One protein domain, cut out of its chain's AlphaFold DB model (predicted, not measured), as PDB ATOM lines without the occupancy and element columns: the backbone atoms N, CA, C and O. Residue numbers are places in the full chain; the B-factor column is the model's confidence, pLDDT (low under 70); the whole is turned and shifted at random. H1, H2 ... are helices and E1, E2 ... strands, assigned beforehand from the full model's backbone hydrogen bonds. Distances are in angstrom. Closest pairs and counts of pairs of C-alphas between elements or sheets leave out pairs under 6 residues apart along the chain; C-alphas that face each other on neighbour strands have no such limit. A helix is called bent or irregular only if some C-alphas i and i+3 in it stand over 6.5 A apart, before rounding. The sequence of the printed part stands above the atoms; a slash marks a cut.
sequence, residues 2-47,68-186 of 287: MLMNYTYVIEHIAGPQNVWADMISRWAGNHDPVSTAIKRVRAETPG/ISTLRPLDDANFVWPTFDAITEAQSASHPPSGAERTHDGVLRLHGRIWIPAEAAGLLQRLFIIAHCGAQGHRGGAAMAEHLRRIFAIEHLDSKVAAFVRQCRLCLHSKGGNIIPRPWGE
ATOM      1  N   MET A   2     138.284 159.605 167.273       39.16
ATOM      2  CA  MET A   2     138.642 158.310 166.684       39.16
ATOM      3  C   MET A   2     137.685 157.982 165.540       39.16
ATOM      4  O   MET A   2     136.472 158.078 165.688       39.16
ATOM      5  N   LEU A   3     138.214 157.611 164.377       44.72
ATOM      6  CA  LEU A   3     137.427 156.930 163.350       44.72
ATOM      7  C   LEU A   3     137.238 155.486 163.821       44.72
ATOM      8  O   LEU A   3     138.203 154.876 164.273       44.72
ATOM      9  N   MET A   4     136.022 154.935 163.728       44.59
ATOM     10  CA  MET A   4     135.780 153.537 164.114       44.59
ATOM     11  C   MET A   4     136.777 152.600 163.411       44.59
ATOM     12  O   MET A   4     136.988 152.713 162.196       44.59
ATOM     13  N   ASN A   5     137.357 151.665 164.170       47.47
ATOM     14  CA  ASN A   5     138.184 150.590 163.628       47.47
ATOM     15  C   ASN A   5     137.314 149.717 162.720       47.47
ATOM     16  O   ASN A   5     136.324 149.140 163.158       47.47
ATOM     17  N   TYR A   6     137.683 149.619 161.446       48.56
ATOM     18  CA  TYR A   6     137.154 148.585 160.563       48.56
ATOM     19  C   TYR A   6     138.294 147.672 160.151       48.56
ATOM     20  O   TYR A   6     139.416 148.126 159.915       48.56
ATOM     21  N   THR A   7     137.975 146.393 160.011       49.06
ATOM     22  CA  THR A   7     138.840 145.411 159.372       49.06
ATOM     23  C   THR A   7     138.912 145.747 157.888       49.06
ATOM     24  O   THR A   7     137.917 145.660 157.167       49.06
ATOM     25  N   TYR A   8     140.076 146.181 157.423       44.44
ATOM     26  CA  TYR A   8     140.348 146.351 156.004       44.44
ATOM     27  C   TYR A   8     141.493 145.427 155.606       44.44
ATOM     28  O   TYR A   8     142.422 145.204 156.373       44.44
ATOM     29  N   VAL A   9     141.423 144.897 154.388       43.69
ATOM     30  CA  VAL A   9     142.523 144.149 153.782       43.69
ATOM     31  C   VAL A   9     143.208 145.089 152.801       43.69
ATOM     32  O   VAL A   9     142.619 145.464 151.787       43.69
ATOM     33  N   ILE A  10     144.437 145.508 153.111       51.06
ATOM     34  CA  ILE A  10     145.268 146.236 152.146       51.06
ATOM     35  C   ILE A  10     145.922 145.205 151.234       51.06
ATOM     36  O   ILE A  10     146.777 144.443 151.672       51.06
ATOM     37  N   GLU A  11     145.547 145.198 149.957       47.91
ATOM     38  CA  GLU A  11     146.253 144.427 148.937       47.91
ATOM     39  C   GLU A  11     147.223 145.342 148.178       47.91
ATOM     40  O   GLU A  11     146.814 146.304 147.527       47.91
ATOM     41  N   HIS A  12     148.520 145.042 148.247       45.28
ATOM     42  CA  HIS A  12     149.529 145.720 147.437       45.28
ATOM     43  C   HIS A  12     149.674 145.037 146.072       45.28
ATOM     44  O   HIS A  12     149.851 143.822 145.989       45.28
ATOM     45  N   ILE A  13     149.657 145.833 145.002       51.50
ATOM     46  CA  ILE A  13     149.915 145.386 143.630       51.50
ATOM     47  C   ILE A  13     151.151 146.135 143.143       51.50
ATOM     48  O   ILE A  13     151.146 147.365 143.093       51.50
ATOM     49  N   ALA A  14     152.209 145.410 142.776       51.03
ATOM     50  CA  ALA A  14     153.422 146.035 142.255       51.03
ATOM     51  C   ALA A  14     153.118 146.854 140.987       51.03
ATOM     52  O   ALA A  14     152.275 146.466 140.185       51.03
ATOM     53  N   GLY A  15     153.826 147.963 140.754       52.59
ATOM     54  CA  GLY A  15     153.621 148.823 139.575       52.59
ATOM     55  C   GLY A  15     153.628 148.085 138.220       52.59
ATOM     56  O   GLY A  15     152.702 148.289 137.439       52.59
ATOM     57  N   PRO A  16     154.579 147.169 137.947       51.78
ATOM     58  CA  PRO A  16     154.559 146.315 136.748       51.78
ATOM     59  C   PRO A  16     153.359 145.355 136.687       51.78
ATOM     60  O   PRO A  16     152.981 144.871 135.623       51.78
ATOM     61  N   GLN A  17     152.743 145.078 137.837       49.81
ATOM     62  CA  GLN A  17     151.523 144.287 137.954       49.81
ATOM     63  C   GLN A  17     150.248 145.138 137.875       49.81
ATOM     64  O   GLN A  17     149.170 144.600 137.617       49.81
ATOM     65  N   ASN A  18     150.373 146.460 138.028       54.59
ATOM     66  CA  ASN A  18     149.309 147.441 137.881       54.59
ATOM     67  C   ASN A  18     149.066 147.758 136.393       54.59
ATOM     68  O   ASN A  18     149.310 148.856 135.897       54.59
ATOM     69  N   VAL A  19     148.579 146.749 135.674       52.09
ATOM     70  CA  VAL A  19     148.317 146.733 134.220       52.09
ATOM     71  C   VAL A  19     147.092 147.521 133.774       52.09
ATOM     72  O   VAL A  19     146.661 147.424 132.633       52.09
ATOM     73  N   TRP A  20     146.518 148.310 134.669       51.28
ATOM     74  CA  TRP A  20     145.229 148.959 134.476       51.28
ATOM     75  C   TRP A  20     145.306 150.277 133.711       51.28
ATOM     76  O   TRP A  20     144.302 150.971 133.630       51.28
ATOM     77  N   ALA A  21     146.477 150.647 133.194       49.72
ATOM     78  CA  ALA A  21     146.634 151.860 132.405       49.72
ATOM     79  C   ALA A  21     145.924 151.737 131.045       49.72
ATOM     80  O   ALA A  21     145.737 150.635 130.535       49.72
ATOM     81  N   ASP A  22     145.526 152.874 130.472       54.78
ATOM     82  CA  ASP A  22     144.832 152.937 129.183       54.78
ATOM     83  C   ASP A  22     145.624 152.276 128.033       54.78
ATOM     84  O   ASP A  22     146.845 152.086 128.108       54.78
ATOM     85  N   MET A  23     144.940 151.958 126.920       53.25
ATOM     86  CA  MET A  23     145.604 151.342 125.763       53.25
ATOM     87  C   MET A  23     146.744 152.185 125.176       53.25
ATOM     88  O   MET A  23     147.602 151.641 124.484       53.25
ATOM     89  N   ILE A  24     146.748 153.495 125.434       51.44
ATOM     90  CA  ILE A  24     147.658 154.472 124.830       51.44
ATOM     91  C   ILE A  24     149.018 154.467 125.541       51.44
ATOM     92  O   ILE A  24     150.045 154.654 124.896       51.44
ATOM     93  N   SER A  25     149.043 154.224 126.851       54.22
ATOM     94  CA  SER A  25     150.248 154.343 127.674       54.22
ATOM     95  C   SER A  25     151.012 153.036 127.875       54.22
ATOM     96  O   SER A  25     152.219 153.095 128.098       54.22
ATOM     97  N   ARG A  26     150.353 151.864 127.831       54.09
ATOM     98  CA  ARG A  26     151.014 150.582 128.168       54.09
ATOM     99  C   ARG A  26     150.659 149.374 127.301       54.09
ATOM    100  O   ARG A  26     151.395 148.397 127.350       54.09
ATOM    101  N   TRP A  27     149.558 149.386 126.541       56.53
ATOM    102  CA  TRP A  27     149.049 148.159 125.895       56.53
ATOM    103  C   TRP A  27     149.409 148.016 124.408       56.53
ATOM    104  O   TRP A  27     149.221 146.947 123.837       56.53
ATOM    105  N   ALA A  28     149.965 149.045 123.763       51.97
ATOM    106  CA  ALA A  28     150.334 149.014 122.343       51.97
ATOM    107  C   ALA A  28     151.656 148.263 122.034       51.97
ATOM    108  O   ALA A  28     152.355 148.615 121.091       51.97
ATOM    109  N   GLY A  29     152.005 147.234 122.820       50.69
ATOM    110  CA  GLY A  29     153.090 146.296 122.493       50.69
ATOM    111  C   GLY A  29     154.522 146.813 122.672       50.69
ATOM    112  O   GLY A  29     155.431 146.270 122.059       50.69
ATOM    113  N   ASN A  30     154.742 147.845 123.493       47.62
ATOM    114  CA  ASN A  30     156.056 148.492 123.628       47.62
ATOM    115  C   ASN A  30     156.857 148.076 124.880       47.62
ATOM    116  O   ASN A  30     157.786 148.786 125.273       47.62
ATOM    117  N   HIS A  31     156.501 146.966 125.536       51.59
ATOM    118  CA  HIS A  31     157.166 146.520 126.763       51.59
ATOM    119  C   HIS A  31     157.426 145.013 126.762       51.59
ATOM    120  O   HIS A  31     156.538 144.230 126.430       51.59
ATOM    121  N   ASP A  32     158.632 144.626 127.180       47.88
ATOM    122  CA  ASP A  32     158.995 143.229 127.408       47.88
ATOM    123  C   ASP A  32     158.229 142.653 128.617       47.88
ATOM    124  O   ASP A  32     158.031 143.357 129.618       47.88
ATOM    125  N   PRO A  33     157.813 141.375 128.578       49.38
ATOM    126  CA  PRO A  33     157.121 140.735 129.690       49.38
ATOM    127  C   PRO A  33     158.054 140.610 130.902       49.38
ATOM    128  O   PRO A  33     159.019 139.845 130.903       49.38
ATOM    129  N   VAL A  34     157.758 141.351 131.972       45.94
ATOM    130  CA  VAL A  34     158.521 141.282 133.226       45.94
ATOM    131  C   VAL A  34     157.961 140.171 134.116       45.94
ATOM    132  O   VAL A  34     156.921 140.325 134.758       45.94
ATOM    133  N   SER A  35     158.689 139.058 134.197       40.12
ATOM    134  CA  SER A  35     158.506 138.025 135.225       40.12
ATOM    135  C   SER A  35     158.774 138.621 136.613       40.12
ATOM    136  O   SER A  35     159.867 139.121 136.874       40.12
ATOM    137  N   THR A  36     157.788 138.598 137.514       38.41
ATOM    138  CA  THR A  36     157.988 138.988 138.922       38.41
ATOM    139  C   THR A  36     157.218 138.085 139.875       38.41
ATOM    140  O   THR A  36     156.017 137.870 139.714       38.41
ATOM    141  N   ALA A  37     157.921 137.593 140.898       38.28
ATOM    142  CA  ALA A  37     157.350 136.838 142.006       38.28
ATOM    143  C   ALA A  37     156.486 137.739 142.906       38.28
ATOM    144  O   ALA A  37     156.802 138.907 143.147       38.28
ATOM    145  N   ILE A  38     155.375 137.186 143.387       39.22
ATOM    146  CA  ILE A  38     154.344 137.887 144.157       39.22
ATOM    147  C   ILE A  38     154.660 137.766 145.650       39.22
ATOM    148  O   ILE A  38     154.990 136.687 146.130       39.22
ATOM    149  N   LYS A  39     154.477 138.850 146.412       35.09
ATOM    150  CA  LYS A  39     154.351 138.775 147.873       35.09
ATOM    151  C   LYS A  39     153.048 139.452 148.281       35.09
ATOM    152  O   LYS A  39     152.936 140.676 148.239       35.09
ATOM    153  N   ARG A  40     152.042 138.645 148.613       37.12
ATOM    154  CA  ARG A  40     150.756 139.116 149.135       37.12
ATOM    155  C   ARG A  40     150.938 139.379 150.625       37.12
ATOM    156  O   ARG A  40     151.318 138.474 151.357       37.12
ATOM    157  N   VAL A  41     150.704 140.608 151.067       36.31
ATOM    158  CA  VAL A  41     150.754 140.954 152.491       36.31
ATOM    159  C   VAL A  41     149.333 141.251 152.931       36.31
ATOM    160  O   VAL A  41     148.739 142.219 152.470       36.31
ATOM    161  N   ARG A  42     148.781 140.392 153.788       37.31
ATOM    162  CA  ARG A  42     147.526 140.644 154.495       37.31
ATOM    163  C   ARG A  42     147.902 141.319 155.808       37.31
ATOM    164  O   ARG A  42     148.581 140.714 156.628       37.31
ATOM    165  N   ALA A  43     147.507 142.574 155.980       37.56
ATOM    166  CA  ALA A  43     147.568 143.243 157.272       37.56
ATOM    167  C   ALA A  43     146.149 143.264 157.839       37.56
ATOM    168  O   ALA A  43     145.283 143.934 157.283       37.56
ATOM    169  N   GLU A  44     145.909 142.490 158.891       37.81
ATOM    170  CA  GLU A  44     144.683 142.584 159.678       37.81
ATOM    171  C   GLU A  44     144.924 143.557 160.829       37.81
ATOM    172  O   GLU A  44     145.917 143.450 161.549       37.81
ATOM    173  N   THR A  45     144.035 144.526 161.009       37.62
ATOM    174  CA  THR A  45     143.962 145.280 162.262       37.62
ATOM    175  C   THR A  45     143.428 144.343 163.350       37.62
ATOM    176  O   THR A  45     142.415 143.687 163.095       37.62
ATOM    177  N   PRO A  46     144.049 144.258 164.545       38.88
ATOM    178  CA  PRO A  46     143.529 143.419 165.618       38.88
ATOM    179  C   PRO A  46     142.119 143.886 165.992       38.88
ATOM    180  O   PRO A  46     141.936 144.997 166.491       38.88
ATOM    181  N   GLY A  47     141.119 143.055 165.700       38.72
ATOM    182  CA  GLY A  47     139.826 143.133 166.371       38.72
ATOM    183  C   GLY A  47     139.988 142.708 167.830       38.72
ATOM    184  O   GLY A  47     140.962 142.035 168.174       38.72
ATOM    185  N   ILE A  68     144.704 134.942 136.368       35.31
ATOM    186  CA  ILE A  68     144.988 135.650 135.138       35.31
ATOM    187  C   ILE A  68     143.931 136.721 135.175       35.31
ATOM    188  O   ILE A  68     142.732 136.438 135.127       35.31
ATOM    189  N   SER A  69     144.385 137.944 135.432       43.28
ATOM    190  CA  SER A  69     143.511 139.088 135.421       43.28
ATOM    191  C   SER A  69     142.772 138.965 134.103       43.28
ATOM    192  O   SER A  69     143.400 138.980 133.047       43.28
ATOM    193  N   THR A  70     141.450 138.831 134.155       47.22
ATOM    194  CA  THR A  70     140.529 138.778 133.006       47.22
ATOM    195  C   THR A  70     140.648 140.013 132.084       47.22
ATOM    196  O   THR A  70     139.830 140.240 131.194       47.22
ATOM    197  N   LEU A  71     141.656 140.851 132.339       48.12
ATOM    198  CA  LEU A  71     141.936 142.194 131.883       48.12
ATOM    199  C   LEU A  71     143.439 142.374 131.540       48.12
ATOM    200  O   LEU A  71     143.851 143.497 131.275       48.12
ATOM    201  N   ARG A  72     144.222 141.279 131.417       52.09
ATOM    202  CA  ARG A  72     145.487 141.209 130.642       52.09
ATOM    203  C   ARG A  72     145.352 140.351 129.377       52.09
ATOM    204  O   ARG A  72     146.076 139.368 129.230       52.09
ATOM    205  N   PRO A  73     144.439 140.651 128.446       52.81
ATOM    206  CA  PRO A  73     144.355 139.817 127.263       52.81
ATOM    207  C   PRO A  73     145.649 139.854 126.444       52.81
ATOM    208  O   PRO A  73     146.019 138.847 125.887       52.81
ATOM    209  N   LEU A  74     146.377 140.972 126.406       50.41
ATOM    210  CA  LEU A  74     147.516 141.155 125.493       50.41
ATOM    211  C   LEU A  74     148.835 140.503 125.940       50.41
ATOM    212  O   LEU A  74     149.741 140.393 125.122       50.41
ATOM    213  N   ASP A  75     148.934 140.066 127.199       53.06
ATOM    214  CA  ASP A  75     150.081 139.276 127.682       53.06
ATOM    215  C   ASP A  75     149.899 137.773 127.384       53.06
ATOM    216  O   ASP A  75     150.821 136.980 127.578       53.06
ATOM    217  N   ASP A  76     148.711 137.367 126.922       60.62
ATOM    218  CA  ASP A  76     148.473 136.033 126.381       60.62
ATOM    219  C   ASP A  76     148.937 136.005 124.921       60.62
ATOM    220  O   ASP A  76     148.385 136.691 124.060       60.62
ATOM    221  N   ALA A  77     149.949 135.185 124.628       62.09
ATOM    222  CA  ALA A  77     150.463 134.999 123.272       62.09
ATOM    223  C   ALA A  77     149.387 134.512 122.279       62.09
ATOM    224  O   ALA A  77     149.544 134.681 121.071       62.09
ATOM    225  N   ASN A  78     148.291 133.929 122.774       69.12
ATOM    226  CA  ASN A  78     147.159 133.468 121.970       69.12
ATOM    227  C   ASN A  78     146.058 134.524 121.825       69.12
ATOM    228  O   ASN A  78     144.988 134.244 121.276       69.12
ATOM    229  N   PHE A  79     146.274 135.740 122.325       70.38
ATOM    230  CA  PHE A  79     145.282 136.784 122.220       70.38
ATOM    231  C   PHE A  79     145.197 137.360 120.817       70.38
ATOM    232  O   PHE A  79     146.137 137.938 120.276       70.38
ATOM    233  N   VAL A  80     143.997 137.271 120.258       76.81
ATOM    234  CA  VAL A  80     143.681 137.807 118.938       76.81
ATOM    235  C   VAL A  80     142.592 138.857 119.090       76.81
ATOM    236  O   VAL A  80     141.580 138.614 119.751       76.81
ATOM    237  N   TRP A  81     142.761 140.028 118.478       83.56
ATOM    238  CA  TRP A  81     141.683 141.013 118.414       83.56
ATOM    239  C   TRP A  81     140.495 140.476 117.595       83.56
ATOM    240  O   TRP A  81     140.697 139.679 116.681       83.56
ATOM    241  N   PRO A  82     139.248 140.882 117.893       87.12
ATOM    242  CA  PRO A  82     138.076 140.441 117.145       87.12
ATOM    243  C   PRO A  82     138.214 140.701 115.641       87.12
ATOM    244  O   PRO A  82     138.408 141.841 115.224       87.12
ATOM    245  N   THR A  83     138.064 139.649 114.839       89.81
ATOM    246  CA  THR A  83     137.984 139.714 113.374       89.81
ATOM    247  C   THR A  83     136.572 139.363 112.904       89.81
ATOM    248  O   THR A  83     135.778 138.790 113.657       89.81
ATOM    249  N   PHE A  84     136.244 139.687 111.651       89.12
ATOM    250  CA  PHE A  84     134.982 139.248 111.043       89.12
ATOM    251  C   PHE A  84     134.863 137.718 110.987       89.12
ATOM    252  O   PHE A  84     133.775 137.191 111.221       89.12
ATOM    253  N   ASP A  85     135.972 137.007 110.781       90.12
ATOM    254  CA  ASP A  85     135.998 135.542 110.805       90.12
ATOM    255  C   ASP A  85     135.639 135.006 112.195       90.12
ATOM    256  O   ASP A  85     134.743 134.175 112.317       90.12
ATOM    257  N   ALA A  86     136.237 135.564 113.256       90.06
ATOM    258  CA  ALA A  86     135.933 135.180 114.636       90.06
ATOM    259  C   ALA A  86     134.471 135.474 115.022       90.06
ATOM    260  O   ALA A  86     133.860 134.733 115.793       90.06
ATOM    261  N   ILE A  87     133.888 136.553 114.485       93.62
ATOM    262  CA  ILE A  87     132.459 136.848 114.650       93.62
ATOM    263  C   ILE A  87     131.620 135.780 113.940       93.62
ATOM    264  O   ILE A  87     130.680 135.251 114.529       93.62
ATOM    265  N   THR A  88     131.958 135.446 112.697       93.56
ATOM    266  CA  THR A  88     131.204 134.482 111.882       93.56
ATOM    267  C   THR A  88     131.277 133.069 112.464       93.56
ATOM    268  O   THR A  88     130.273 132.355 112.473       93.56
ATOM    269  N   GLU A  89     132.431 132.681 113.003       93.06
ATOM    270  CA  GLU A  89     132.631 131.428 113.731       93.06
ATOM    271  C   GLU A  89     131.752 131.376 114.987       93.06
ATOM    272  O   GLU A  89     130.954 130.452 115.143       93.06
ATOM    273  N   ALA A  90     131.804 132.416 115.831       93.81
ATOM    274  CA  ALA A  90     130.979 132.499 117.036       93.81
ATOM    275  C   ALA A  90     129.475 132.436 116.712       93.81
ATOM    276  O   ALA A  90     128.712 131.757 117.402       93.81
ATOM    277  N   GLN A  91     129.051 133.113 115.643       95.38
ATOM    278  CA  GLN A  91     127.677 133.074 115.149       95.38
ATOM    279  C   GLN A  91     127.263 131.684 114.659       95.38
ATOM    280  O   GLN A  91     126.134 131.278 114.897       95.38
ATOM    281  N   SER A  92     128.157 130.961 113.978       91.88
ATOM    282  CA  SER A  92     127.872 129.623 113.436       91.88
ATOM    283  C   SER A  92     127.803 128.555 114.532       91.88
ATOM    284  O   SER A  92     127.087 127.570 114.384       91.88
ATOM    285  N   ALA A  93     128.509 128.770 115.644       92.94
ATOM    286  CA  ALA A  93     128.443 127.934 116.841       92.94
ATOM    287  C   ALA A  93     127.214 128.221 117.731       92.94
ATOM    288  O   ALA A  93     127.027 127.553 118.748       92.94
ATOM    289  N   SER A  94     126.389 129.214 117.379       93.06
ATOM    290  CA  SER A  94     125.277 129.701 118.201       93.06
ATOM    291  C   SER A  94     123.952 129.672 117.438       93.06
ATOM    292  O   SER A  94     123.917 129.699 116.210       93.06
ATOM    293  N   HIS A  95     122.834 129.663 118.165       91.94
ATOM    294  CA  HIS A  95     121.510 129.737 117.550       91.94
ATOM    295  C   HIS A  95     121.124 131.203 117.305       91.94
ATOM    296  O   HIS A  95     121.050 131.972 118.266       91.94
ATOM    297  N   PRO A  96     120.889 131.621 116.048       91.50
ATOM    298  CA  PRO A  96     120.556 133.004 115.753       91.50
ATOM    299  C   PRO A  96     119.159 133.385 116.255       91.50
ATOM    300  O   PRO A  96     118.233 132.571 116.188       91.50
ATOM    301  N   PRO A  97     118.967 134.633 116.719       92.00
ATOM    302  CA  PRO A  97     117.656 135.132 117.098       92.00
ATOM    303  C   PRO A  97     116.741 135.252 115.874       92.00
ATOM    304  O   PRO A  97     117.187 135.409 114.734       92.00
ATOM    305  N   SER A  98     115.431 135.223 116.122       91.94
ATOM    306  CA  SER A  98     114.429 135.425 115.071       91.94
ATOM    307  C   SER A  98     114.621 136.783 114.387       91.94
ATOM    308  O   SER A  98     114.769 137.804 115.057       91.94
ATOM    309  N   GLY A  99     114.613 136.793 113.051       90.31
ATOM    310  CA  GLY A  99     114.845 138.003 112.255       90.31
ATOM    311  C   GLY A  99     116.320 138.363 112.044       90.31
ATOM    312  O   GLY A  99     116.604 139.435 111.514       90.31
ATOM    313  N   ALA A 100     117.261 137.503 112.448       92.88
ATOM    314  CA  ALA A 100     118.648 137.632 112.025       92.88
ATOM    315  C   ALA A 100     118.800 137.228 110.551       92.88
ATOM    316  O   ALA A 100     118.393 136.142 110.142       92.88
ATOM    317  N   GLU A 101     119.425 138.094 109.763       94.19
ATOM    318  CA  GLU A 101     119.627 137.914 108.327       94.19
ATOM    319  C   GLU A 101     121.119 137.813 108.020       94.19
ATOM    320  O   GLU A 101     121.927 138.574 108.558       94.19
ATOM    321  N   ARG A 102     121.507 136.864 107.161       92.75
ATOM    322  CA  ARG A 102     122.901 136.730 106.727       92.75
ATOM    323  C   ARG A 102     123.152 137.660 105.548       92.75
ATOM    324  O   ARG A 102     122.484 137.555 104.523       92.75
ATOM    325  N   THR A 103     124.112 138.568 105.699       89.94
ATOM    326  CA  THR A 103     124.502 139.509 104.646       89.94
ATOM    327  C   THR A 103     125.561 138.923 103.705       89.94
ATOM    328  O   THR A 103     126.097 137.841 103.937       89.94
ATOM    329  N   HIS A 104     125.837 139.623 102.597       86.44
ATOM    330  CA  HIS A 104     126.783 139.193 101.551       86.44
ATOM    331  C   HIS A 104     128.227 139.001 102.050       86.44
ATOM    332  O   HIS A 104     128.995 138.271 101.437       86.44
ATOM    333  N   ASP A 105     128.576 139.649 103.162       86.00
ATOM    334  CA  ASP A 105     129.843 139.520 103.892       86.00
ATOM    335  C   ASP A 105     129.901 138.254 104.776       86.00
ATOM    336  O   ASP A 105     130.886 138.036 105.473       86.00
ATOM    337  N   GLY A 106     128.858 137.414 104.764       87.44
ATOM    338  CA  GLY A 106     128.780 136.173 105.538       87.44
ATOM    339  C   GLY A 106     128.374 136.362 107.001       87.44
ATOM    340  O   GLY A 106     128.186 135.375 107.711       87.44
ATOM    341  N   VAL A 107     128.172 137.600 107.455       93.50
ATOM    342  CA  VAL A 107     127.861 137.928 108.851       93.50
ATOM    343  C   VAL A 107     126.348 137.942 109.072       93.50
ATOM    344  O   VAL A 107     125.583 138.417 108.236       93.50
ATOM    345  N   LEU A 108     125.883 137.433 110.213       95.44
ATOM    346  CA  LEU A 108     124.491 137.590 110.642       95.44
ATOM    347  C   LEU A 108     124.267 138.966 111.269       95.44
ATOM    348  O   LEU A 108     125.018 139.404 112.149       95.44
ATOM    349  N   ARG A 109     123.197 139.635 110.843       96.25
ATOM    350  CA  ARG A 109     122.779 140.937 111.355       96.25
ATOM    351  C   ARG A 109     121.352 140.887 111.873       96.25
ATOM    352  O   ARG A 109     120.490 140.278 111.259       96.25
ATOM    353  N   LEU A 110     121.098 141.578 112.979       95.56
ATOM    354  CA  LEU A 110     119.773 141.765 113.560       95.56
ATOM    355  C   LEU A 110     119.442 143.262 113.549       95.56
ATOM    356  O   LEU A 110     120.180 144.071 114.117       95.56
ATOM    357  N   HIS A 111     118.352 143.640 112.875       92.75
ATOM    358  CA  HIS A 111     117.963 145.044 112.667       92.75
ATOM    359  C   HIS A 111     119.116 145.912 112.112       92.75
ATOM    360  O   HIS A 111     119.402 146.993 112.628       92.75
ATOM    361  N   GLY A 112     119.841 145.400 111.109       92.38
ATOM    362  CA  GLY A 112     120.963 146.092 110.453       92.38
ATOM    363  C   GLY A 112     122.294 146.095 111.222       92.38
ATOM    364  O   GLY A 112     123.313 146.523 110.677       92.38
ATOM    365  N   ARG A 113     122.329 145.582 112.458       95.81
ATOM    366  CA  ARG A 113     123.524 145.545 113.320       95.81
ATOM    367  C   ARG A 113     124.122 144.151 113.381       95.81
ATOM    368  O   ARG A 113     123.381 143.178 113.346       95.81
ATOM    369  N   ILE A 114     125.442 144.044 113.513       96.38
ATOM    370  CA  ILE A 114     126.137 142.752 113.601       96.38
ATOM    371  C   ILE A 114     125.684 142.035 114.872       96.38
ATOM    372  O   ILE A 114     125.876 142.544 115.976       96.38
ATOM    373  N   TRP A 115     125.064 140.868 114.739       97.00
ATOM    374  CA  TRP A 115     124.635 140.103 115.904       97.00
ATOM    375  C   TRP A 115     125.841 139.437 116.568       97.00
ATOM    376  O   TRP A 115     126.635 138.780 115.900       97.00
ATOM    377  N   ILE A 116     125.986 139.603 117.879       97.06
ATOM    378  CA  ILE A 116     127.021 138.925 118.661       97.06
ATOM    379  C   ILE A 116     126.315 138.000 119.658       97.06
ATOM    380  O   ILE A 116     125.534 138.503 120.473       97.06
ATOM    381  N   PRO A 117     126.575 136.680 119.621       95.38
ATOM    382  CA  PRO A 117     125.991 135.736 120.569       95.38
ATOM    383  C   PRO A 117     126.305 136.109 122.021       95.38
ATOM    384  O   PRO A 117     127.424 136.524 122.343       95.38
ATOM    385  N   ALA A 118     125.328 135.958 122.914       91.44
ATOM    386  CA  ALA A 118     125.468 136.353 124.314       91.44
ATOM    387  C   ALA A 118     126.452 135.452 125.084       91.44
ATOM    388  O   ALA A 118     127.047 135.893 126.074       91.44
ATOM    389  N   GLU A 119     126.624 134.224 124.600       89.62
ATOM    390  CA  GLU A 119     127.432 133.122 125.117       89.62
ATOM    391  C   GLU A 119     128.900 133.234 124.691       89.62
ATOM    392  O   GLU A 119     129.774 132.636 125.317       89.62
ATOM    393  N   ALA A 120     129.201 134.044 123.666       92.25
ATOM    394  CA  ALA A 120     130.552 134.271 123.159       92.25
ATOM    395  C   ALA A 120     131.363 135.191 124.100       92.25
ATOM    396  O   ALA A 120     131.800 136.282 123.720       92.25
ATOM    397  N   ALA A 121     131.566 134.758 125.348       88.19
ATOM    398  CA  ALA A 121     132.142 135.553 126.433       88.19
ATOM    399  C   ALA A 121     133.515 136.147 126.079       88.19
ATOM    400  O   ALA A 121     133.743 137.334 126.301       88.19
ATOM    401  N   GLY A 122     134.405 135.364 125.456       87.06
ATOM    402  CA  GLY A 122     135.728 135.843 125.038       87.06
ATOM    403  C   GLY A 122     135.677 136.896 123.921       87.06
ATOM    404  O   GLY A 122     136.488 137.820 123.888       87.06
ATOM    405  N   LEU A 123     134.711 136.805 123.002       90.56
ATOM    406  CA  LEU A 123     134.499 137.820 121.965       90.56
ATOM    407  C   LEU A 123     133.919 139.107 122.567       90.56
ATOM    408  O   LEU A 123     134.434 140.193 122.301       90.56
ATOM    409  N   LEU A 124     132.909 138.984 123.433       91.88
ATOM    410  CA  LEU A 124     132.314 140.115 124.150       91.88
ATOM    411  C   LEU A 124     133.346 140.854 125.005       91.88
ATOM    412  O   LEU A 124     133.430 142.076 124.924       91.88
ATOM    413  N   GLN A 125     134.171 140.122 125.758       87.88
ATOM    414  CA  GLN A 125     135.240 140.694 126.576       87.88
ATOM    415  C   GLN A 125     136.185 141.552 125.726       87.88
ATOM    416  O   GLN A 125     136.479 142.691 126.076       87.88
ATOM    417  N   ARG A 126     136.610 141.045 124.565       87.50
ATOM    418  CA  ARG A 126     137.483 141.778 123.638       87.50
ATOM    419  C   ARG A 126     136.835 143.037 123.068       87.50
ATOM    420  O   ARG A 126     137.466 144.091 123.043       87.50
ATOM    421  N   LEU A 127     135.573 142.952 122.648       90.88
ATOM    422  CA  LEU A 127     134.817 144.114 122.167       90.88
ATOM    423  C   LEU A 127     134.649 145.172 123.264       90.88
ATOM    424  O   LEU A 127     134.767 146.368 123.003       90.88
ATOM    425  N   PHE A 128     134.414 144.738 124.501       90.88
ATOM    426  CA  PHE A 128     134.302 145.623 125.653       90.88
ATOM    427  C   PHE A 128     135.620 146.299 125.990       90.88
ATOM    428  O   PHE A 128     135.626 147.491 126.270       90.88
ATOM    429  N   ILE A 129     136.734 145.581 125.879       85.06
ATOM    430  CA  ILE A 129     138.071 146.146 126.051       85.06
ATOM    431  C   ILE A 129     138.348 147.233 125.015       85.06
ATOM    432  O   ILE A 129     138.775 148.321 125.388       85.06
ATOM    433  N   ILE A 130     138.025 146.999 123.741       85.69
ATOM    434  CA  ILE A 130     138.170 148.020 122.694       85.69
ATOM    435  C   ILE A 130     137.287 149.238 122.999       85.69
ATOM    436  O   ILE A 130     137.739 150.379 122.913       85.69
ATOM    437  N   ALA A 131     136.026 149.014 123.370       89.38
ATOM    438  CA  ALA A 131     135.076 150.095 123.609       89.38
ATOM    439  C   ALA A 131     135.362 150.881 124.904       89.38
ATOM    440  O   ALA A 131     135.070 152.079 124.966       89.38
ATOM    441  N   HIS A 132     135.915 150.220 125.924       87.94
ATOM    442  CA  HIS A 132     136.226 150.813 127.219       87.94
ATOM    443  C   HIS A 132     137.616 151.426 127.273       87.94
ATOM    444  O   HIS A 132     137.722 152.507 127.823       87.94
ATOM    445  N   CYS A 133     138.647 150.757 126.753       80.69
ATOM    446  CA  CYS A 133     140.053 151.143 126.907       80.69
ATOM    447  C   CYS A 133     140.717 151.601 125.606       80.69
ATOM    448  O   CYS A 133     141.898 151.920 125.663       80.69
ATOM    449  N   GLY A 134     140.002 151.611 124.470       74.31
ATOM    450  CA  GLY A 134     140.506 151.924 123.123       74.31
ATOM    451  C   GLY A 134     141.185 153.285 122.958       74.31
ATOM    452  O   GLY A 134     141.538 153.964 123.915       74.31
ATOM    453  N   ALA A 135     141.288 153.762 121.713       70.31
ATOM    454  CA  ALA A 135     141.916 155.049 121.356       70.31
ATOM    455  C   ALA A 135     141.341 156.297 122.069       70.31
ATOM    456  O   ALA A 135     141.769 157.418 121.835       70.31
ATOM    457  N   GLN A 136     140.313 156.116 122.886       66.88
ATOM    458  CA  GLN A 136     139.533 157.148 123.540       66.88
ATOM    459  C   GLN A 136     139.611 157.042 125.073       66.88
ATOM    460  O   GLN A 136     138.840 157.709 125.763       66.88
ATOM    461  N   GLY A 137     140.513 156.195 125.590       77.81
ATOM    462  CA  GLY A 137     140.728 155.960 127.017       77.81
ATOM    463  C   GLY A 137     139.530 155.311 127.714       77.81
ATOM    464  O   GLY A 137     138.588 154.889 127.050       77.81
ATOM    465  N   HIS A 138     139.572 155.267 129.053       83.56
ATOM    466  CA  HIS A 138     138.593 154.624 129.948       83.56
ATOM    467  C   HIS A 138     137.189 155.255 129.910       83.56
ATOM    468  O   HIS A 138     136.777 156.004 130.802       83.56
ATOM    469  N   ARG A 139     136.415 154.932 128.872       85.06
ATOM    470  CA  ARG A 139     135.056 155.453 128.680       85.06
ATOM    471  C   ARG A 139     134.081 154.899 129.715       85.06
ATOM    472  O   ARG A 139     134.071 153.709 130.022       85.06
ATOM    473  N   GLY A 140     133.200 155.764 130.218       88.12
ATOM    474  CA  GLY A 140     132.112 155.348 131.105       88.12
ATOM    475  C   GLY A 140     131.127 154.390 130.422       88.12
ATOM    476  O   GLY A 140     130.970 154.417 129.202       88.12
ATOM    477  N   GLY A 141     130.418 153.586 131.222       91.62
ATOM    478  CA  GLY A 141     129.510 152.547 130.720       91.62
ATOM    479  C   GLY A 141     128.454 153.050 129.729       91.62
ATOM    480  O   GLY A 141     128.239 152.416 128.706       91.62
ATOM    481  N   ALA A 142     127.864 154.229 129.953       92.62
ATOM    482  CA  ALA A 142     126.885 154.800 129.020       92.62
ATOM    483  C   ALA A 142     127.472 155.053 127.616       92.62
ATOM    484  O   ALA A 142     126.862 154.689 126.615       92.62
ATOM    485  N   ALA A 143     128.682 155.618 127.539       92.56
ATOM    486  CA  ALA A 143     129.359 155.890 126.270       92.56
ATOM    487  C   ALA A 143     129.795 154.597 125.560       92.56
ATOM    488  O   ALA A 143     129.710 154.495 124.337       92.56
ATOM    489  N   MET A 144     130.239 153.602 126.333       93.38
ATOM    490  CA  MET A 144     130.574 152.270 125.832       93.38
ATOM    491  C   MET A 144     129.344 151.567 125.243       93.38
ATOM    492  O   MET A 144     129.396 151.083 124.113       93.38
ATOM    493  N   ALA A 145     128.226 151.559 125.973       95.38
ATOM    494  CA  ALA A 145     126.981 150.952 125.520       95.38
ATOM    495  C   ALA A 145     126.439 151.649 124.264       95.38
ATOM    496  O   ALA A 145     126.065 150.970 123.314       95.38
ATOM    497  N   GLU A 146     126.477 152.983 124.205       95.12
ATOM    498  CA  GLU A 146     126.084 153.737 123.009       95.12
ATOM    499  C   GLU A 146     126.945 153.377 121.795       95.12
ATOM    500  O   GLU A 146     126.428 153.069 120.723       95.12
ATOM    501  N   HIS A 147     128.269 153.337 121.964       93.44
ATOM    502  CA  HIS A 147     129.174 152.975 120.880       93.44
ATOM    503  C   HIS A 147     128.892 151.565 120.341       93.44
ATOM    504  O   HIS A 147     128.772 151.391 119.126       93.44
ATOM    505  N   LEU A 148     128.736 150.590 121.241       94.94
ATOM    506  CA  LEU A 148     128.461 149.198 120.892       94.94
ATOM    507  C   LEU A 148     127.076 149.033 120.256       94.94
ATOM    508  O   LEU A 148     126.972 148.345 119.246       94.94
ATOM    509  N   ARG A 149     126.035 149.714 120.760       95.94
ATOM    510  CA  ARG A 149     124.661 149.636 120.222       95.94
ATOM    511  C   ARG A 149     124.539 150.097 118.778       95.94
ATOM    512  O   ARG A 149     123.614 149.647 118.106       95.94
ATOM    513  N   ARG A 150     125.420 150.981 118.299       95.38
ATOM    514  CA  ARG A 150     125.420 151.424 116.893       95.38
ATOM    515  C   ARG A 150     125.922 150.349 115.931       95.38
ATOM    516  O   ARG A 150     125.548 150.370 114.765       95.38
ATOM    517  N   ILE A 151     126.780 149.446 116.401       95.00
ATOM    518  CA  ILE A 151     127.508 148.491 115.552       95.00
ATOM    519  C   ILE A 151     126.957 147.075 115.741       95.00
ATOM    520  O   ILE A 151     126.759 146.347 114.766       95.00
ATOM    521  N   PHE A 152     126.670 146.707 116.989       96.69
ATOM    522  CA  PHE A 152     126.349 145.350 117.399       96.69
ATOM    523  C   PHE A 152     124.945 145.231 117.996       96.69
ATOM    524  O   PHE A 152     124.462 146.121 118.702       96.69
ATOM    525  N   ALA A 153     124.310 144.091 117.745       96.75
ATOM    526  CA  ALA A 153     123.138 143.622 118.464       96.75
ATOM    527  C   ALA A 153     123.590 142.574 119.494       96.75
ATOM    528  O   ALA A 153     123.919 141.445 119.131       96.75
ATOM    529  N   ILE A 154     123.644 142.982 120.765       96.19
ATOM    530  CA  ILE A 154     124.069 142.162 121.908       96.19
ATOM    531  C   ILE A 154     122.920 142.112 122.913       96.19
ATOM    532  O   ILE A 154     122.421 143.155 123.342       96.19
ATOM    533  N   GLU A 155     122.526 140.910 123.319       95.06
ATOM    534  CA  GLU A 155     121.514 140.727 124.355       95.06
ATOM    535  C   GLU A 155     122.039 141.167 125.733       95.06
ATOM    536  O   GLU A 155     123.195 140.918 126.092       95.06
ATOM    537  N   HIS A 156     121.191 141.851 126.508       95.12
ATOM    538  CA  HIS A 156     121.523 142.389 127.834       95.12
ATOM    539  C   HIS A 156     122.786 143.271 127.867       95.12
ATOM    540  O   HIS A 156     123.534 143.268 128.852       95.12
ATOM    541  N   LEU A 157     123.027 144.042 126.800       95.44
ATOM    542  CA  LEU A 157     124.236 144.852 126.646       95.44
ATOM    543  C   LEU A 157     124.496 145.786 127.834       95.44
ATOM    544  O   LEU A 157     125.610 145.792 128.347       95.44
ATOM    545  N   ASP A 158     123.497 146.536 128.308       95.38
ATOM    546  CA  ASP A 158     123.699 147.498 129.403       95.38
ATOM    547  C   ASP A 158     124.124 146.799 130.709       95.38
ATOM    548  O   ASP A 158     125.055 147.248 131.381       95.38
ATOM    549  N   SER A 159     123.525 145.646 131.033       95.56
ATOM    550  CA  SER A 159     123.904 144.831 132.198       95.56
ATOM    551  C   SER A 159     125.328 144.287 132.080       95.56
ATOM    552  O   SER A 159     126.096 144.343 133.045       95.56
ATOM    553  N   LYS A 160     125.707 143.794 130.891       94.62
ATOM    554  CA  LYS A 160     127.053 143.272 130.609       94.62
ATOM    555  C   LYS A 160     128.113 144.384 130.652       94.62
ATOM    556  O   LYS A 160     129.158 144.205 131.272       94.62
ATOM    557  N   VAL A 161     127.818 145.558 130.086       93.75
ATOM    558  CA  VAL A 161     128.671 146.759 130.154       93.75
ATOM    559  C   VAL A 161     128.855 147.209 131.603       93.75
ATOM    560  O   VAL A 161     129.977 147.472 132.031       93.75
ATOM    561  N   ALA A 162     127.775 147.272 132.387       91.75
ATOM    562  CA  ALA A 162     127.847 147.657 133.791       91.75
ATOM    563  C   ALA A 162     128.694 146.672 134.612       91.75
ATOM    564  O   ALA A 162     129.491 147.100 135.446       91.75
ATOM    565  N   ALA A 163     128.560 145.365 134.364       90.19
ATOM    566  CA  ALA A 163     129.392 144.346 135.000       90.19
ATOM    567  C   ALA A 163     130.877 144.511 134.648       90.19
ATOM    568  O   ALA A 163     131.712 144.496 135.548       90.19
ATOM    569  N   PHE A 164     131.188 144.751 133.372       89.06
ATOM    570  CA  PHE A 164     132.553 144.973 132.901       89.06
ATOM    571  C   PHE A 164     133.190 146.222 133.533       89.06
ATOM    572  O   PHE A 164     134.270 146.152 134.114       89.06
ATOM    573  N   VAL A 165     132.502 147.370 133.498       87.44
ATOM    574  CA  VAL A 165     133.048 148.632 134.029       87.44
ATOM    575  C   VAL A 165     133.239 148.577 135.548       87.44
ATOM    576  O   VAL A 165     134.217 149.129 136.046       87.44
ATOM    577  N   ARG A 166     132.371 147.876 136.296       84.06
ATOM    578  CA  ARG A 166     132.553 147.665 137.749       84.06
ATOM    579  C   ARG A 166     133.825 146.895 138.095       84.06
ATOM    580  O   ARG A 166     134.318 147.026 139.208       84.06
ATOM    581  N   GLN A 167     134.346 146.103 137.165       81.38
ATOM    582  CA  GLN A 167     135.600 145.375 137.346       81.38
ATOM    583  C   GLN A 167     136.819 146.228 136.969       81.38
ATOM    584  O   GLN A 167     137.942 145.837 137.277       81.38
ATOM    585  N   CYS A 168     136.630 147.404 136.353       80.19
ATOM    586  CA  CYS A 168     137.723 148.293 135.977       80.19
ATOM    587  C   CYS A 168     138.371 148.971 137.194       80.19
ATOM    588  O   CYS A 168     137.884 150.000 137.667       80.19
ATOM    589  N   ARG A 169     139.508 148.449 137.679       75.56
ATOM    590  CA  ARG A 169     140.222 149.025 138.833       75.56
ATOM    591  C   ARG A 169     140.757 150.430 138.575       75.56
ATOM    592  O   ARG A 169     140.751 151.218 139.514       75.56
ATOM    593  N   LEU A 170     141.143 150.785 137.341       76.94
ATOM    594  CA  LEU A 170     141.531 152.173 137.057       76.94
ATOM    595  C   LEU A 170     140.345 153.116 137.226       76.94
ATOM    596  O   LEU A 170     140.468 154.136 137.886       76.94
ATOM    597  N   CYS A 171     139.171 152.759 136.702       79.75
ATOM    598  CA  CYS A 171     137.971 153.561 136.921       79.75
ATOM    599  C   CYS A 171     137.592 153.637 138.402       79.75
ATOM    600  O   CYS A 171     137.240 154.721 138.856       79.75
ATOM    601  N   LEU A 172     137.693 152.535 139.153       76.56
ATOM    602  CA  LEU A 172     137.436 152.533 140.599       76.56
ATOM    603  C   LEU A 172     138.389 153.474 141.350       76.56
ATOM    604  O   LEU A 172     137.949 154.225 142.215       76.56
ATOM    605  N   HIS A 173     139.673 153.455 140.994       71.75
ATOM    606  CA  HIS A 173     140.687 154.317 141.591       71.75
ATOM    607  C   HIS A 173     140.505 155.791 141.194       71.75
ATOM    608  O   HIS A 173     140.499 156.660 142.058       71.75
ATOM    609  N   SER A 174     140.329 156.077 139.900       77.31
ATOM    610  CA  SER A 174     140.343 157.441 139.361       77.31
ATOM    611  C   SER A 174     139.025 158.192 139.515       77.31
ATOM    612  O   SER A 174     139.050 159.393 139.764       77.31
ATOM    613  N   LYS A 175     137.866 157.534 139.349       76.00
ATOM    614  CA  LYS A 175     136.572 158.205 139.579       76.00
ATOM    615  C   LYS A 175     136.250 158.350 141.062       76.00
ATOM    616  O   LYS A 175     135.439 159.204 141.409       76.00
ATOM    617  N   GLY A 176     136.853 157.511 141.905       64.88
ATOM    618  CA  GLY A 176     136.382 157.294 143.262       64.88
ATOM    619  C   GLY A 176     135.050 156.536 143.281       64.88
ATOM    620  O   GLY A 176     134.285 156.518 142.313       64.88
ATOM    621  N   GLY A 177     134.788 155.849 144.390       69.19
ATOM    622  CA  GLY A 177     133.482 155.252 144.660       69.19
ATOM    623  C   GLY A 177     132.495 156.274 145.223       69.19
ATOM    624  O   GLY A 177     132.802 157.456 145.366       69.19
ATOM    625  N   ASN A 178     131.315 155.796 145.619       69.94
ATOM    626  CA  ASN A 178     130.438 156.584 146.479       69.94
ATOM    627  C   ASN A 178     131.196 156.925 147.768       69.94
ATOM    628  O   ASN A 178     131.649 156.024 148.478       69.94
ATOM    629  N   ILE A 179     131.327 158.216 148.071       69.00
ATOM    630  CA  ILE A 179     131.900 158.667 149.336       69.00
ATOM    631  C   ILE A 179     130.839 158.433 150.407       69.00
ATOM    632  O   ILE A 179     129.834 159.138 150.462       69.00
ATOM    633  N   ILE A 180     131.048 157.412 151.233       72.06
ATOM    634  CA  ILE A 180     130.217 157.157 152.408       72.06
ATOM    635  C   ILE A 180     130.911 157.846 153.588       72.06
ATOM    636  O   ILE A 180     131.965 157.362 154.015       72.06
ATOM    637  N   PRO A 181     130.385 158.978 154.101       67.12
ATOM    638  CA  PRO A 181     130.955 159.623 155.274       67.12
ATOM    639  C   PRO A 181     130.874 158.657 156.455       67.12
ATOM    640  O   PRO A 181     129.850 158.010 156.687       67.12
ATOM    641  N   ARG A 182     131.985 158.515 157.171       64.38
ATOM    642  CA  ARG A 182     132.068 157.594 158.301       64.38
ATOM    643  C   ARG A 182     131.362 158.213 159.503       64.38
ATOM    644  O   ARG A 182     131.515 159.416 159.714       64.38
ATOM    645  N   PRO A 183     130.606 157.425 160.286       73.12
ATOM    646  CA  PRO A 183     130.110 157.912 161.559       73.12
ATOM    647  C   PRO A 183     131.304 158.300 162.436       73.12
ATOM    648  O   PRO A 183     132.339 157.623 162.438       73.12
ATOM    649  N   TRP A 184     131.163 159.411 163.149       71.38
ATOM    650  CA  TRP A 184     132.150 159.850 164.121       71.38
ATOM    651  C   TRP A 184     132.265 158.801 165.230       71.38
ATOM    652  O   TRP A 184     131.245 158.305 165.708       71.38
ATOM    653  N   GLY A 185     133.489 158.434 165.613       68.50
ATOM    654  CA  GLY A 185     133.690 157.600 166.793       68.50
ATOM    655  C   GLY A 185     133.615 158.413 168.079       68.50
ATOM    656  O   GLY A 185     133.355 159.620 168.073       68.50
ATOM    657  N   GLU A 186     133.845 157.723 169.190       74.19
ATOM    658  CA  GLU A 186     133.773 158.305 170.523       74.19
ATOM    659  C   GLU A 186     134.777 159.457 170.686       74.19
ATOM    660  O   GLU A 186     135.918 159.419 170.202       74.19
TER     661      GLU A 186
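What this domain is: This is residues 2 to 47 and 68 to 186 of the 287 residues of the protein "Integrase catalytic domain-containing protein" of Phytophthora fragariae (UniProt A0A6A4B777). A small twisted sheet of four short strands, E1 to E4, makes one end of an elongated model, with H2 beside it and three crossed helices, H3, H4 and H5, grouped in a triangle next to it. Loose chain makes much of the length: residues 2 to 22, residues 28 to 47 and the tail after H6 reach toward the far end, and residues 176 to 181 stick out. The printed part has 165 residues, under half of them in named elements, in the order H1 H2 E1 E2 E3 H3 H4 E4 H5 H6; the class is mixed, helices and strands. The mixed sheet runs E1 E2 E3 E4. The whole is loose, with a radius of gyration of the C-alphas of 20.3 A and spans of 69 by 40 by 27 A.

How they stand to each other: Begin at E1, residues 100 to 102, E2, residues 108 to 110, and E3, residues 113 to 116: they form a meander, each strand the antiparallel neighbour of the one before, in two hairpins. Look for N 101 and O 109 at 2.9 A, and for N 110 and O 113 at 2.8 A. E4, residues 152 to 154, is parallel to E3, with N 153 and O 114 at 2.8 A. H3, residues 121 to 133, and H4, residues 141 to 151, join E3 to E4 as a strand-helix-strand unit, parallel neighbour strands with helices between, in a right-handed crossover. H2, residues 84 to 92, only grazes the sheet; its Gln 91 and Ile 116 of E3 have C-alphas 6.9 A apart, the closest of the two. H3 touches H4 with residues 128 to 132 alone, at a steep tilt of 65 degrees, closest at the C-alphas of Ala 131 and Met 144, 5.5 A. H5, residues 157 to 166, touches H4 at a steep tilt of 39 degrees, closest at the C-alphas of Gly 141 and Val 161, 5.9 A. H6, residues 169 to 175, is about perpendicular to H5 at 88 degrees and close but not clearly touching, with the C-alphas of Arg 166 and Leu 172 closest at 7.5 A. H1, residues 23 to 27, is close to H3 but not clearly touching, with the C-alphas of Met 23 and Cys 133 closest at 5.7 A. H2, H3, H5 and H6 have every O i to N i+4 pair within hydrogen-bond range, H4 has 6 of 7, and H1 has 0 of 1 with 0 of 2 O i to N i+3 pairs.

Where its parts are: Find C-alpha 100 at (118.648, 137.632, 112.025), where E1 begins. H3 runs 17.5 A from C-alpha 121 at (132.142, 135.553, 126.433), H4 15.8 A, H5 14.2 A and H2 12.2 A. H6 ends at C-alpha 175, (136.572, 158.205, 139.579). H1 is only just irregular: C-alphas 24 and 27 are 6.6 A apart.

The domain as a whole: The C-alphas of His 104 and Glu 186 are the two farthest apart, 71.9 A, while those of Met 2 and Glu 186 are 6.2 A apart. Residues 48 to 67 are not printed, and C-alphas 47 and 68 are 32.5 A apart across the cut, on the link from H1 to H2; of the links that are printed whole, none is long. Mean pLDDT of the printed part is 73.5; 65 residues are under 70, among them 2 to 47 and 68 to 78.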